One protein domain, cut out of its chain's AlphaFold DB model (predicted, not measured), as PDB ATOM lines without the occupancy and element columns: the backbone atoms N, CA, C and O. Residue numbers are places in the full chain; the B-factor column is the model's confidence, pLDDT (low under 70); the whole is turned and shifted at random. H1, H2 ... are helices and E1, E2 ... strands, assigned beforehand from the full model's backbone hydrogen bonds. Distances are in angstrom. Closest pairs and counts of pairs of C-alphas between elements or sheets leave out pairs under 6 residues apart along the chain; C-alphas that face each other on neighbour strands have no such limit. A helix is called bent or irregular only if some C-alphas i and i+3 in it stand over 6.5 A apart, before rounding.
ATOM      1  N   SER A 228      88.520   0.372 168.525       84.69
ATOM      2  CA  SER A 228      87.315   0.854 169.205       84.69
ATOM      3  C   SER A 228      87.230   0.351 170.653       84.69
ATOM      4  O   SER A 228      86.755   1.087 171.517       84.69
ATOM      5  N   ALA A 229      87.790  -0.825 170.974       86.75
ATOM      6  CA  ALA A 229      87.889  -1.318 172.349       86.75
ATOM      7  C   ALA A 229      88.745  -0.406 173.250       86.75
ATOM      8  O   ALA A 229      88.487  -0.315 174.446       86.75
ATOM      9  N   VAL A 230      89.728   0.305 172.683       89.62
ATOM     10  CA  VAL A 230      90.502   1.333 173.399       89.62
ATOM     11  C   VAL A 230      89.685   2.606 173.544       89.62
ATOM     12  O   VAL A 230      89.595   3.133 174.646       89.62
ATOM     13  N   SER A 231      89.073   3.093 172.460       89.69
ATOM     14  CA  SER A 231      88.329   4.362 172.469       89.69
ATOM     15  C   SER A 231      87.186   4.387 173.496       89.69
ATOM     16  O   SER A 231      86.958   5.414 174.127       89.69
ATOM     17  N   ARG A 232      86.535   3.237 173.742       88.44
ATOM     18  CA  ARG A 232      85.472   3.057 174.751       88.44
ATOM     19  C   ARG A 232      85.936   3.307 176.188       88.44
ATOM     20  O   ARG A 232      85.105   3.506 177.066       88.44
ATOM     21  N   LEU A 233      87.246   3.297 176.435       90.38
ATOM     22  CA  LEU A 233      87.822   3.588 177.747       90.38
ATOM     23  C   LEU A 233      87.993   5.093 177.998       90.38
ATOM     24  O   LEU A 233      88.322   5.476 179.116       90.38
ATOM     25  N   PHE A 234      87.735   5.945 177.006       93.56
ATOM     26  CA  PHE A 234      87.891   7.394 177.098       93.56
ATOM     27  C   PHE A 234      86.565   8.098 176.842       93.56
ATOM     28  O   PHE A 234      85.705   7.592 176.116       93.56
ATOM     29  N   HIS A 235      86.416   9.301 177.399       93.50
ATOM     30  CA  HIS A 235      85.427  10.227 176.862       93.50
ATOM     31  C   HIS A 235      85.747  10.491 175.394       93.50
ATOM     32  O   HIS A 235      86.903  10.742 175.037       93.50
ATOM     33  N   ARG A 236      84.724  10.421 174.546       93.31
ATOM     34  CA  ARG A 236      84.911  10.595 173.112       93.31
ATOM     35  C   ARG A 236      83.799  11.388 172.459       93.31
ATOM     36  O   ARG A 236      82.704  11.484 172.999       93.31
ATOM     37  N   VAL A 237      84.079  11.926 171.283       92.44
ATOM     38  CA  VAL A 237      83.058  12.419 170.358       92.44
ATOM     39  C   VAL A 237      83.005  11.482 169.167       92.44
ATOM     40  O   VAL A 237      84.015  11.259 168.510       92.44
ATOM     41  N   GLU A 238      81.838  10.918 168.894       89.75
ATOM     42  CA  GLU A 238      81.569  10.219 167.646       89.75
ATOM     43  C   GLU A 238      81.380  11.262 166.547       89.75
ATOM     44  O   GLU A 238      80.415  12.026 166.591       89.75
ATOM     45  N   LEU A 239      82.334  11.330 165.620       82.75
ATOM     46  CA  LEU A 239      82.467  12.432 164.670       82.75
ATOM     47  C   LEU A 239      81.373  12.429 163.599       82.75
ATOM     48  O   LEU A 239      80.967  11.369 163.121       82.75
ATOM     49  N   SER A 240      80.962  13.627 163.179       73.69
ATOM     50  CA  SER A 240      80.282  13.839 161.897       73.69
ATOM     51  C   SER A 240      81.271  13.696 160.728       73.69
ATOM     52  O   SER A 240      82.485  13.816 160.916       73.69
ATOM     53  N   GLY A 241      80.777  13.475 159.502       67.81
ATOM     54  CA  GLY A 241      81.645  13.292 158.327       67.81
ATOM     55  C   GLY A 241      82.589  14.477 158.063       67.81
ATOM     56  O   GLY A 241      83.775  14.282 157.795       67.81
ATOM     57  N   ALA A 242      82.100  15.713 158.222       68.19
ATOM     58  CA  ALA A 242      82.909  16.922 158.056       68.19
ATOM     59  C   ALA A 242      83.988  17.067 159.147       68.19
ATOM     60  O   ALA A 242      85.137  17.407 158.853       68.19
ATOM     61  N   ALA A 243      83.642  16.766 160.403       77.88
ATOM     62  CA  ALA A 243      84.579  16.804 161.524       77.88
ATOM     63  C   ALA A 243      85.669  15.723 161.405       77.88
ATOM     64  O   ALA A 243      86.837  15.973 161.710       77.88
ATOM     65  N   GLU A 244      85.303  14.534 160.921       83.94
ATOM     66  CA  GLU A 244      86.243  13.455 160.621       83.94
ATOM     67  C   GLU A 244      87.249  13.853 159.540       83.94
ATOM     68  O   GLU A 244      88.452  13.691 159.756       83.94
ATOM     69  N   ALA A 245      86.790  14.430 158.425       69.75
ATOM     70  CA  ALA A 245      87.673  14.898 157.360       69.75
ATOM     71  C   ALA A 245      88.667  15.959 157.864       69.75
ATOM     72  O   ALA A 245      89.869  15.865 157.607       69.75
ATOM     73  N   ALA A 246      88.196  16.935 158.646       73.12
ATOM     74  CA  ALA A 246      89.050  17.975 159.216       73.12
ATOM     75  C   ALA A 246      90.131  17.395 160.149       73.12
ATOM     76  O   ALA A 246      91.322  17.659 159.954       73.12
ATOM     77  N   LEU A 247      89.746  16.546 161.112       84.50
ATOM     78  CA  LEU A 247      90.709  15.914 162.020       84.50
ATOM     79  C   LEU A 247      91.694  15.018 161.272       84.50
ATOM     80  O   LEU A 247      92.876  15.007 161.622       84.50
ATOM     81  N   LEU A 248      91.246  14.298 160.239       78.81
ATOM     82  CA  LEU A 248      92.098  13.457 159.402       78.81
ATOM     83  C   LEU A 248      93.231  14.265 158.746       78.81
ATOM     84  O   LEU A 248      94.374  13.802 158.736       78.81
ATOM     85  N   HIS A 249      92.934  15.484 158.287       77.38
ATOM     86  CA  HIS A 249      93.903  16.429 157.718       77.38
ATOM     87  C   HIS A 249      94.691  17.236 158.766       77.38
ATOM     88  O   HIS A 249      95.453  18.134 158.412       77.38
ATOM     89  N   GLY A 250      94.554  16.909 160.054       80.38
ATOM     90  CA  GLY A 250      95.285  17.571 161.134       80.38
ATOM     91  C   GLY A 250      94.698  18.922 161.551       80.38
ATOM     92  O   GLY A 250      95.334  19.643 162.320       80.38
ATOM     93  N   LEU A 251      93.506  19.275 161.064       79.62
ATOM     94  CA  LEU A 251      92.861  20.549 161.363       79.62
ATOM     95  C   LEU A 251      92.112  20.491 162.706       79.62
ATOM     96  O   LEU A 251      91.565  19.445 163.062       79.62
ATOM     97  N   PRO A 252      92.075  21.599 163.467       88.06
ATOM     98  CA  PRO A 252      91.241  21.708 164.658       88.06
ATOM     99  C   PRO A 252      89.748  21.659 164.308       88.06
ATOM    100  O   PRO A 252      89.336  22.174 163.271       88.06
ATOM    101  N   VAL A 253      88.932  21.113 165.212       88.31
ATOM    102  CA  VAL A 253      87.467  21.079 165.067       88.31
ATOM    103  C   VAL A 253      86.798  21.612 166.338       88.31
ATOM    104  O   VAL A 253      87.135  21.142 167.427       88.31
ATOM    105  N   PRO A 254      85.850  22.563 166.254       88.50
ATOM    106  CA  PRO A 254      85.049  22.975 167.406       88.50
ATOM    107  C   PRO A 254      84.290  21.783 168.000       88.50
ATOM    108  O   PRO A 254      83.644  21.039 167.270       88.50
ATOM    109  N   LEU A 255      84.335  21.595 169.322       86.56
ATOM    110  CA  LEU A 255      83.610  20.512 169.999       86.56
ATOM    111  C   LEU A 255      82.099  20.604 169.736       86.56
ATOM    112  O   LEU A 255      81.435  19.588 169.537       86.56
ATOM    113  N   VAL A 256      81.569  21.828 169.704       82.19
ATOM    114  CA  VAL A 256      80.193  22.098 169.283       82.19
ATOM    115  C   VAL A 256      80.065  21.773 167.795       82.19
ATOM    116  O   VAL A 256      80.739  22.374 166.967       82.19
ATOM    117  N   GLY A 257      79.211  20.806 167.460       75.88
ATOM    118  CA  GLY A 257      79.016  20.353 166.079       75.88
ATOM    119  C   GLY A 257      80.042  19.325 165.580       75.88
ATOM    120  O   GLY A 257      79.850  18.774 164.497       75.88
ATOM    121  N   ALA A 258      81.078  18.984 166.364       79.31
ATOM    122  CA  ALA A 258      82.013  17.905 166.014       79.31
ATOM    123  C   ALA A 258      81.324  16.535 165.905       79.31
ATOM    124  O   ALA A 258      81.799  15.660 165.185       79.31
ATOM    125  N   GLY A 259      80.223  16.343 166.635       81.50
ATOM    126  CA  GLY A 259      79.435  15.118 166.638       81.50
ATOM    127  C   GLY A 259      78.876  14.795 168.021       81.50
ATOM    128  O   GLY A 259      78.692  15.680 168.860       81.50
ATOM    129  N   ARG A 260      78.599  13.515 168.282       81.62
ATOM    130  CA  ARG A 260      77.961  13.069 169.528       81.62
ATOM    131  C   ARG A 260      78.989  12.799 170.618       81.62
ATOM    132  O   ARG A 260      79.820  11.909 170.486       81.62
ATOM    133  N   TYR A 261      78.858  13.468 171.754       85.94
ATOM    134  CA  TYR A 261      79.629  13.135 172.947       85.94
ATOM    135  C   TYR A 261      79.199  11.791 173.558       85.94
ATOM    136  O   TYR A 261      78.009  11.521 173.732       85.94
ATOM    137  N   VAL A 262      80.171  10.959 173.926       83.62
ATOM    138  CA  VAL A 262      79.979   9.694 174.633       83.62
ATOM    139  C   VAL A 262      80.906   9.656 175.850       83.62
ATOM    140  O   VAL A 262      82.126   9.789 175.695       83.62
ATOM    141  N   PRO A 263      80.365   9.480 177.067       83.06
ATOM    142  CA  PRO A 263      81.183   9.418 178.264       83.06
ATOM    143  C   PRO A 263      82.013   8.128 178.327       83.06
ATOM    144  O   PRO A 263      81.610   7.092 177.799       83.06
ATOM    145  N   GLY A 264      83.163   8.195 178.998       81.94
ATOM    146  CA  GLY A 264      84.029   7.046 179.251       81.94
ATOM    147  C   GLY A 264      84.659   7.099 180.647       81.94
ATOM    148  O   GLY A 264      84.528   8.101 181.343       81.94
ATOM    149  N   PRO A 265      85.311   6.012 181.091       78.81
ATOM    150  CA  PRO A 265      85.812   5.887 182.461       78.81
ATOM    151  C   PRO A 265      87.116   6.649 182.748       78.81
ATOM    152  O   PRO A 265      87.409   6.911 183.915       78.81
ATOM    153  N   VAL A 266      87.932   6.962 181.734       84.69
ATOM    154  CA  VAL A 266      89.124   7.809 181.902       84.69
ATOM    155  C   VAL A 266      88.698   9.274 181.890       84.69
ATOM    156  O   VAL A 266      88.096   9.673 180.897       84.69
ATOM    157  N   PRO A 267      89.037  10.073 182.922       84.50
ATOM    158  CA  PRO A 267      88.698  11.491 182.991       84.50
ATOM    159  C   PRO A 267      89.123  12.294 181.744       84.50
ATOM    160  O   PRO A 267      90.200  12.048 181.189       84.50
ATOM    161  N   PRO A 268      88.299  13.258 181.285       85.50
ATOM    162  CA  PRO A 268      88.481  13.919 179.991       85.50
ATOM    163  C   PRO A 268      89.663  14.901 179.956       85.50
ATOM    164  O   PRO A 268      90.077  15.310 178.875       85.50
ATOM    165  N   ASP A 269      90.184  15.288 181.119       84.69
ATOM    166  CA  ASP A 269      91.405  16.075 181.317       84.69
ATOM    167  C   ASP A 269      92.682  15.237 181.127       84.69
ATOM    168  O   ASP A 269      93.734  15.782 180.795       84.69
ATOM    169  N   GLN A 270      92.604  13.911 181.294       85.62
ATOM    170  CA  GLN A 270      93.740  13.013 181.065       85.62
ATOM    171  C   GLN A 270      93.898  12.651 179.590       85.62
ATOM    172  O   GLN A 270      95.015  12.644 179.066       85.62
ATOM    173  N   ALA A 271      92.793  12.308 178.930       91.06
ATOM    174  CA  ALA A 271      92.749  12.029 177.504       91.06
ATOM    175  C   ALA A 271      91.313  12.096 176.981       91.06
ATOM    176  O   ALA A 271      90.357  11.736 177.670       91.06
ATOM    177  N   PHE A 272      91.188  12.501 175.722       93.81
ATOM    178  CA  PHE A 272      89.919  12.608 175.025       93.81
ATOM    179  C   PHE A 272      90.067  12.068 173.604       93.81
ATOM    180  O   PHE A 272      91.105  12.251 172.965       93.81
ATOM    181  N   CYS A 273      89.029  11.405 173.108       94.56
ATOM    182  CA  CYS A 273      89.039  10.805 171.781       94.56
ATOM    183  C   CYS A 273      87.989  11.432 170.861       94.56
ATOM    184  O   CYS A 273      86.972  11.969 171.284       94.56
ATOM    185  N   ALA A 274      88.220  11.307 169.572       93.44
ATOM    186  CA  ALA A 274      87.306  11.637 168.504       93.44
ATOM    187  C   ALA A 274      87.284  10.428 167.562       93.44
ATOM    188  O   ALA A 274      88.323  10.014 167.056       93.44
ATOM    189  N   GLU A 275      86.127   9.800 167.398       91.56
ATOM    190  CA  GLU A 275      85.975   8.524 166.699       91.56
ATOM    191  C   GLU A 275      84.997   8.675 165.526       91.56
ATOM    192  O   GLU A 275      83.789   8.813 165.718       91.56
ATOM    193  N   GLY A 276      85.526   8.646 164.308       84.56
ATOM    194  CA  GLY A 276      84.780   8.607 163.053       84.56
ATOM    195  C   GLY A 276      84.642   7.191 162.486       84.56
ATOM    196  O   GLY A 276      84.928   6.202 163.167       84.56
ATOM    197  N   ARG A 277      84.186   7.079 161.233       78.88
ATOM    198  CA  ARG A 277      84.012   5.790 160.533       78.88
ATOM    199  C   ARG A 277      85.351   5.133 160.184       78.88
ATOM    200  O   ARG A 277      85.479   3.920 160.297       78.88
ATOM    201  N   GLY A 278      86.338   5.924 159.776       80.50
ATOM    202  CA  GLY A 278      87.680   5.488 159.384       80.50
ATOM    203  C   GLY A 278      88.794   6.018 160.289       80.50
ATOM    204  O   GLY A 278      89.966   5.718 160.055       80.50
ATOM    205  N   LEU A 279      88.463   6.795 161.323       87.56
ATOM    206  CA  LEU A 279      89.435   7.491 162.158       87.56
ATOM    207  C   LEU A 279      89.158   7.305 163.652       87.56
ATOM    208  O   LEU A 279      88.090   7.643 164.142       87.56
ATOM    209  N   LEU A 280      90.177   6.899 164.407       92.69
ATOM    210  CA  LEU A 280      90.273   7.218 165.829       92.69
ATOM    211  C   LEU A 280      91.358   8.276 166.019       92.69
ATOM    212  O   LEU A 280      92.541   8.006 165.820       92.69
ATOM    213  N   SER A 281      90.959   9.471 166.429       94.56
ATOM    214  CA  SER A 281      91.853  10.558 166.802       94.56
ATOM    215  C   SER A 281      91.875  10.710 168.317       94.56
ATOM    216  O   SER A 281      90.837  10.871 168.949       94.56
ATOM    217  N   PHE A 282      93.054  10.672 168.921       95.06
ATOM    218  CA  PHE A 282      93.222  11.208 170.267       95.06
ATOM    219  C   PHE A 282      93.468  12.705 170.147       95.06
ATOM    220  O   PHE A 282      94.354  13.116 169.389       95.06
ATOM    221  N   VAL A 283      92.688  13.499 170.876       95.00
ATOM    222  CA  VAL A 283      92.629  14.953 170.720       95.00
ATOM    223  C   VAL A 283      92.956  15.668 172.026       95.00
ATOM    224  O   VAL A 283      92.541  15.240 173.104       95.00
ATOM    225  N   ASP A 284      93.668  16.787 171.923       92.81
ATOM    226  CA  ASP A 284      93.773  17.748 173.015       92.81
ATOM    227  C   ASP A 284      92.559  18.683 172.956       92.81
ATOM    228  O   ASP A 284      92.203  19.200 171.892       92.81
ATOM    229  N   ARG A 285      91.936  18.923 174.110       92.00
ATOM    230  CA  ARG A 285      90.877  19.922 174.266       92.00
ATOM    231  C   ARG A 285      91.492  21.250 174.681       92.00
ATOM    232  O   ARG A 285      92.235  21.292 175.660       92.00
ATOM    233  N   ARG A 286      91.179  22.328 173.966       89.06
ATOM    234  CA  ARG A 286      91.576  23.688 174.349       89.06
ATOM    235  C   ARG A 286      90.374  24.606 174.332       89.06
ATOM    236  O   ARG A 286      89.638  24.605 173.352       89.06
ATOM    237  N   ASP A 287      90.205  25.378 175.393       87.06
ATOM    238  CA  ASP A 287      89.193  26.421 175.431       87.06
ATOM    239  C   ASP A 287      89.747  27.663 174.732       87.06
ATOM    240  O   ASP A 287      90.804  28.184 175.088       87.06
ATOM    241  N   GLU A 288      89.051  28.088 173.685       85.06
ATOM    242  CA  GLU A 288      89.319  29.313 172.938       85.06
ATOM    243  C   GLU A 288      88.122  30.246 173.123       85.06
ATOM    244  O   GLU A 288      87.043  29.784 173.486       85.06
ATOM    245  N   GLY A 289      88.276  31.555 172.894       69.31
ATOM    246  CA  GLY A 289      87.249  32.565 173.219       69.31
ATOM    247  C   GLY A 289      85.833  32.293 172.677       69.31
ATOM    248  O   GLY A 289      84.876  32.863 173.188       69.31
ATOM    249  N   ASN A 290      85.692  31.381 171.707       68.62
ATOM    250  CA  ASN A 290      84.428  30.981 171.087       68.62
ATOM    251  C   ASN A 290      83.993  29.527 171.418       68.62
ATOM    252  O   ASN A 290      83.078  29.009 170.781       68.62
ATOM    253  N   GLY A 291      84.634  28.851 172.381       83.69
ATOM    254  CA  GLY A 291      84.296  27.496 172.843       83.69
ATOM    255  C   GLY A 291      85.479  26.517 172.886       83.69
ATOM    256  O   GLY A 291      86.623  26.864 172.592       83.69
ATOM    257  N   THR A 292      85.213  25.262 173.256       89.69
ATOM    258  CA  THR A 292      86.240  24.206 173.276       89.69
ATOM    259  C   THR A 292      86.534  23.700 171.862       89.69
ATOM    260  O   THR A 292      85.623  23.323 171.126       89.69
ATOM    261  N   VAL A 293      87.812  23.603 171.505       92.44
ATOM    262  CA  VAL A 293      88.314  23.088 170.226       92.44
ATOM    263  C   VAL A 293      89.086  21.786 170.447       92.44
ATOM    264  O   VAL A 293      89.904  21.675 171.365       92.44
ATOM    265  N   LEU A 294      88.835  20.799 169.588       93.88
ATOM    266  CA  LEU A 294      89.529  19.517 169.526       93.88
ATOM    267  C   LEU A 294      90.698  19.615 168.546       93.88
ATOM    268  O   LEU A 294      90.496  19.890 167.364       93.88
ATOM    269  N   ARG A 295      91.924  19.373 169.020       93.31
ATOM    270  CA  ARG A 295      93.128  19.328 168.178       93.31
ATOM    271  C   ARG A 295      93.683  17.912 168.084       93.31
ATOM    272  O   ARG A 295      93.950  17.323 169.131       93.31
ATOM    273  N   PRO A 296      93.906  17.366 166.877       92.25
ATOM    274  CA  PRO A 296      94.407  16.008 166.724       92.25
ATOM    275  C   PRO A 296      95.845  15.899 167.233       92.25
ATOM    276  O   PRO A 296      96.738  16.620 166.794       92.25
ATOM    277  N   ARG A 297      96.071  14.961 168.153       92.38
ATOM    278  CA  ARG A 297      97.393  14.617 168.692       92.38
ATOM    279  C   ARG A 297      97.912  13.304 168.126       92.38
ATOM    280  O   ARG A 297      99.104  13.166 167.858       92.38
ATOM    281  N   ALA A 298      97.028  12.325 167.952       91.06
ATOM    282  CA  ALA A 298      97.367  11.059 167.318       91.06
ATOM    283  C   ALA A 298      96.183  10.524 166.513       91.06
ATOM    284  O   ALA A 298      95.204  10.055 167.086       91.06
ATOM    285  N   ASN A 299      96.318  10.539 165.189       90.12
ATOM    286  CA  ASN A 299      95.342   9.956 164.275       90.12
ATOM    287  C   ASN A 299      95.696   8.503 163.966       90.12
ATOM    288  O   ASN A 299      96.811   8.185 163.533       90.12
ATOM    289  N   VAL A 300      94.729   7.616 164.163       89.81
ATOM    290  CA  VAL A 300      94.835   6.197 163.849       89.81
ATOM    291  C   VAL A 300      93.742   5.826 162.864       89.81
ATOM    292  O   VAL A 300      92.562   5.834 163.200       89.81
ATOM    293  N   LEU A 301      94.156   5.494 161.644       84.44
ATOM    294  CA  LEU A 301      93.249   4.986 160.622       84.44
ATOM    295  C   LEU A 301      92.733   3.608 161.030       84.44
ATOM    296  O   LEU A 301      93.524   2.710 161.346       84.44
ATOM    297  N   LEU A 302      91.418   3.457 161.005       77.12
ATOM    298  CA  LEU A 302      90.730   2.193 161.201       77.12
ATOM    299  C   LEU A 302      90.747   1.480 159.840       77.12
ATOM    300  O   LEU A 302      90.096   1.916 158.899       77.12
TER     301      LEU A 302
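What this domain is: This is residues 228 to 302 of the 639 residues of a protein of Fretibacterium fastidiosum (UniProt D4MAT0). A small, strongly twisted and curled sheet of five strands has the short helix H2 over one face, while the bent hairpin of E4 and E5 reaches out to one end of the longest axis and the one-turn helix H1 grazes the sheet at the other end. The link after H2 passes the edge strand E5, where residues 253 to 254 make a short antiparallel pairing with residues 293 to 294, and goes on to E2 at the opposite edge. The printed part has 75 residues with two named helices and five named strands, in the order H1 E1 H2 E2 E3 E4 E5; the sheet order is E2 E1 E3 E4 E5, mixed, and the class is mixed, helices and strands. The whole is compact, with a radius of gyration of the C-alphas of 10.9 A, and rounded, with spans of 33 by 24 by 19 A.

Where its parts are: H1, residues 228 to 231, begins at C-alpha 228 (87.315, 0.854, 169.205). E1 is residues 235 to 239, 12.7 A long, and H2 is residues 241 to 248, 10.5 A. E2 is residues 259 to 262, 9.7 A, and E3 is residues 272 to 275, 10.1 A. E4, residues 279 to 288, measures 24.3 A and bends by 60 degrees at residue 282. E5, residues 291 to 301, measures 27.1 A, bends by 67 degrees at residue 298 and ends at C-alpha 301 (93.249, 4.986, 160.622).

How they stand to each other: E1 and E3 are parallel neighbours at 29 degrees, with N 237 and O 273 2.9 A apart, within hydrogen-bond range. E2 is antiparallel to E1 at 155 degrees, with N 262 and O 236 at 2.7 A. E3, E4 and E5 form a meander, each strand the antiparallel neighbour of the one before, and both its pairs are hairpins: N 274 and O 281 are 2.7 A apart, N 291 and O 288 2.8 A. H2 is on the sheet at a height of 8.1 A, only just over E1 and E3 with 3 C-alphas on each, and slantwise to the strands, at 46 degrees to E1 on the local plane. The closest C-alphas of H2 and E5 are those of Leu 247 and Pro 296, 6.0 A apart. H1 only grazes the sheet; the C-alphas of Ser 231 and Cys 273 are 6.5 A apart, its closest to E3. In H2 every O i to N i+4 pair is within hydrogen-bond range, and H1 is too short for such a pair. H1 and H2 are apart.

The domain as a whole: The C-alphas farthest apart are those of Ala 229 and Gly 289, at 33.9 A. The printed part has no cut, and no link is long. The mean pLDDT of the printed part is 85.4; residues 241 to 242, 245 and 289 to 290 are under 70.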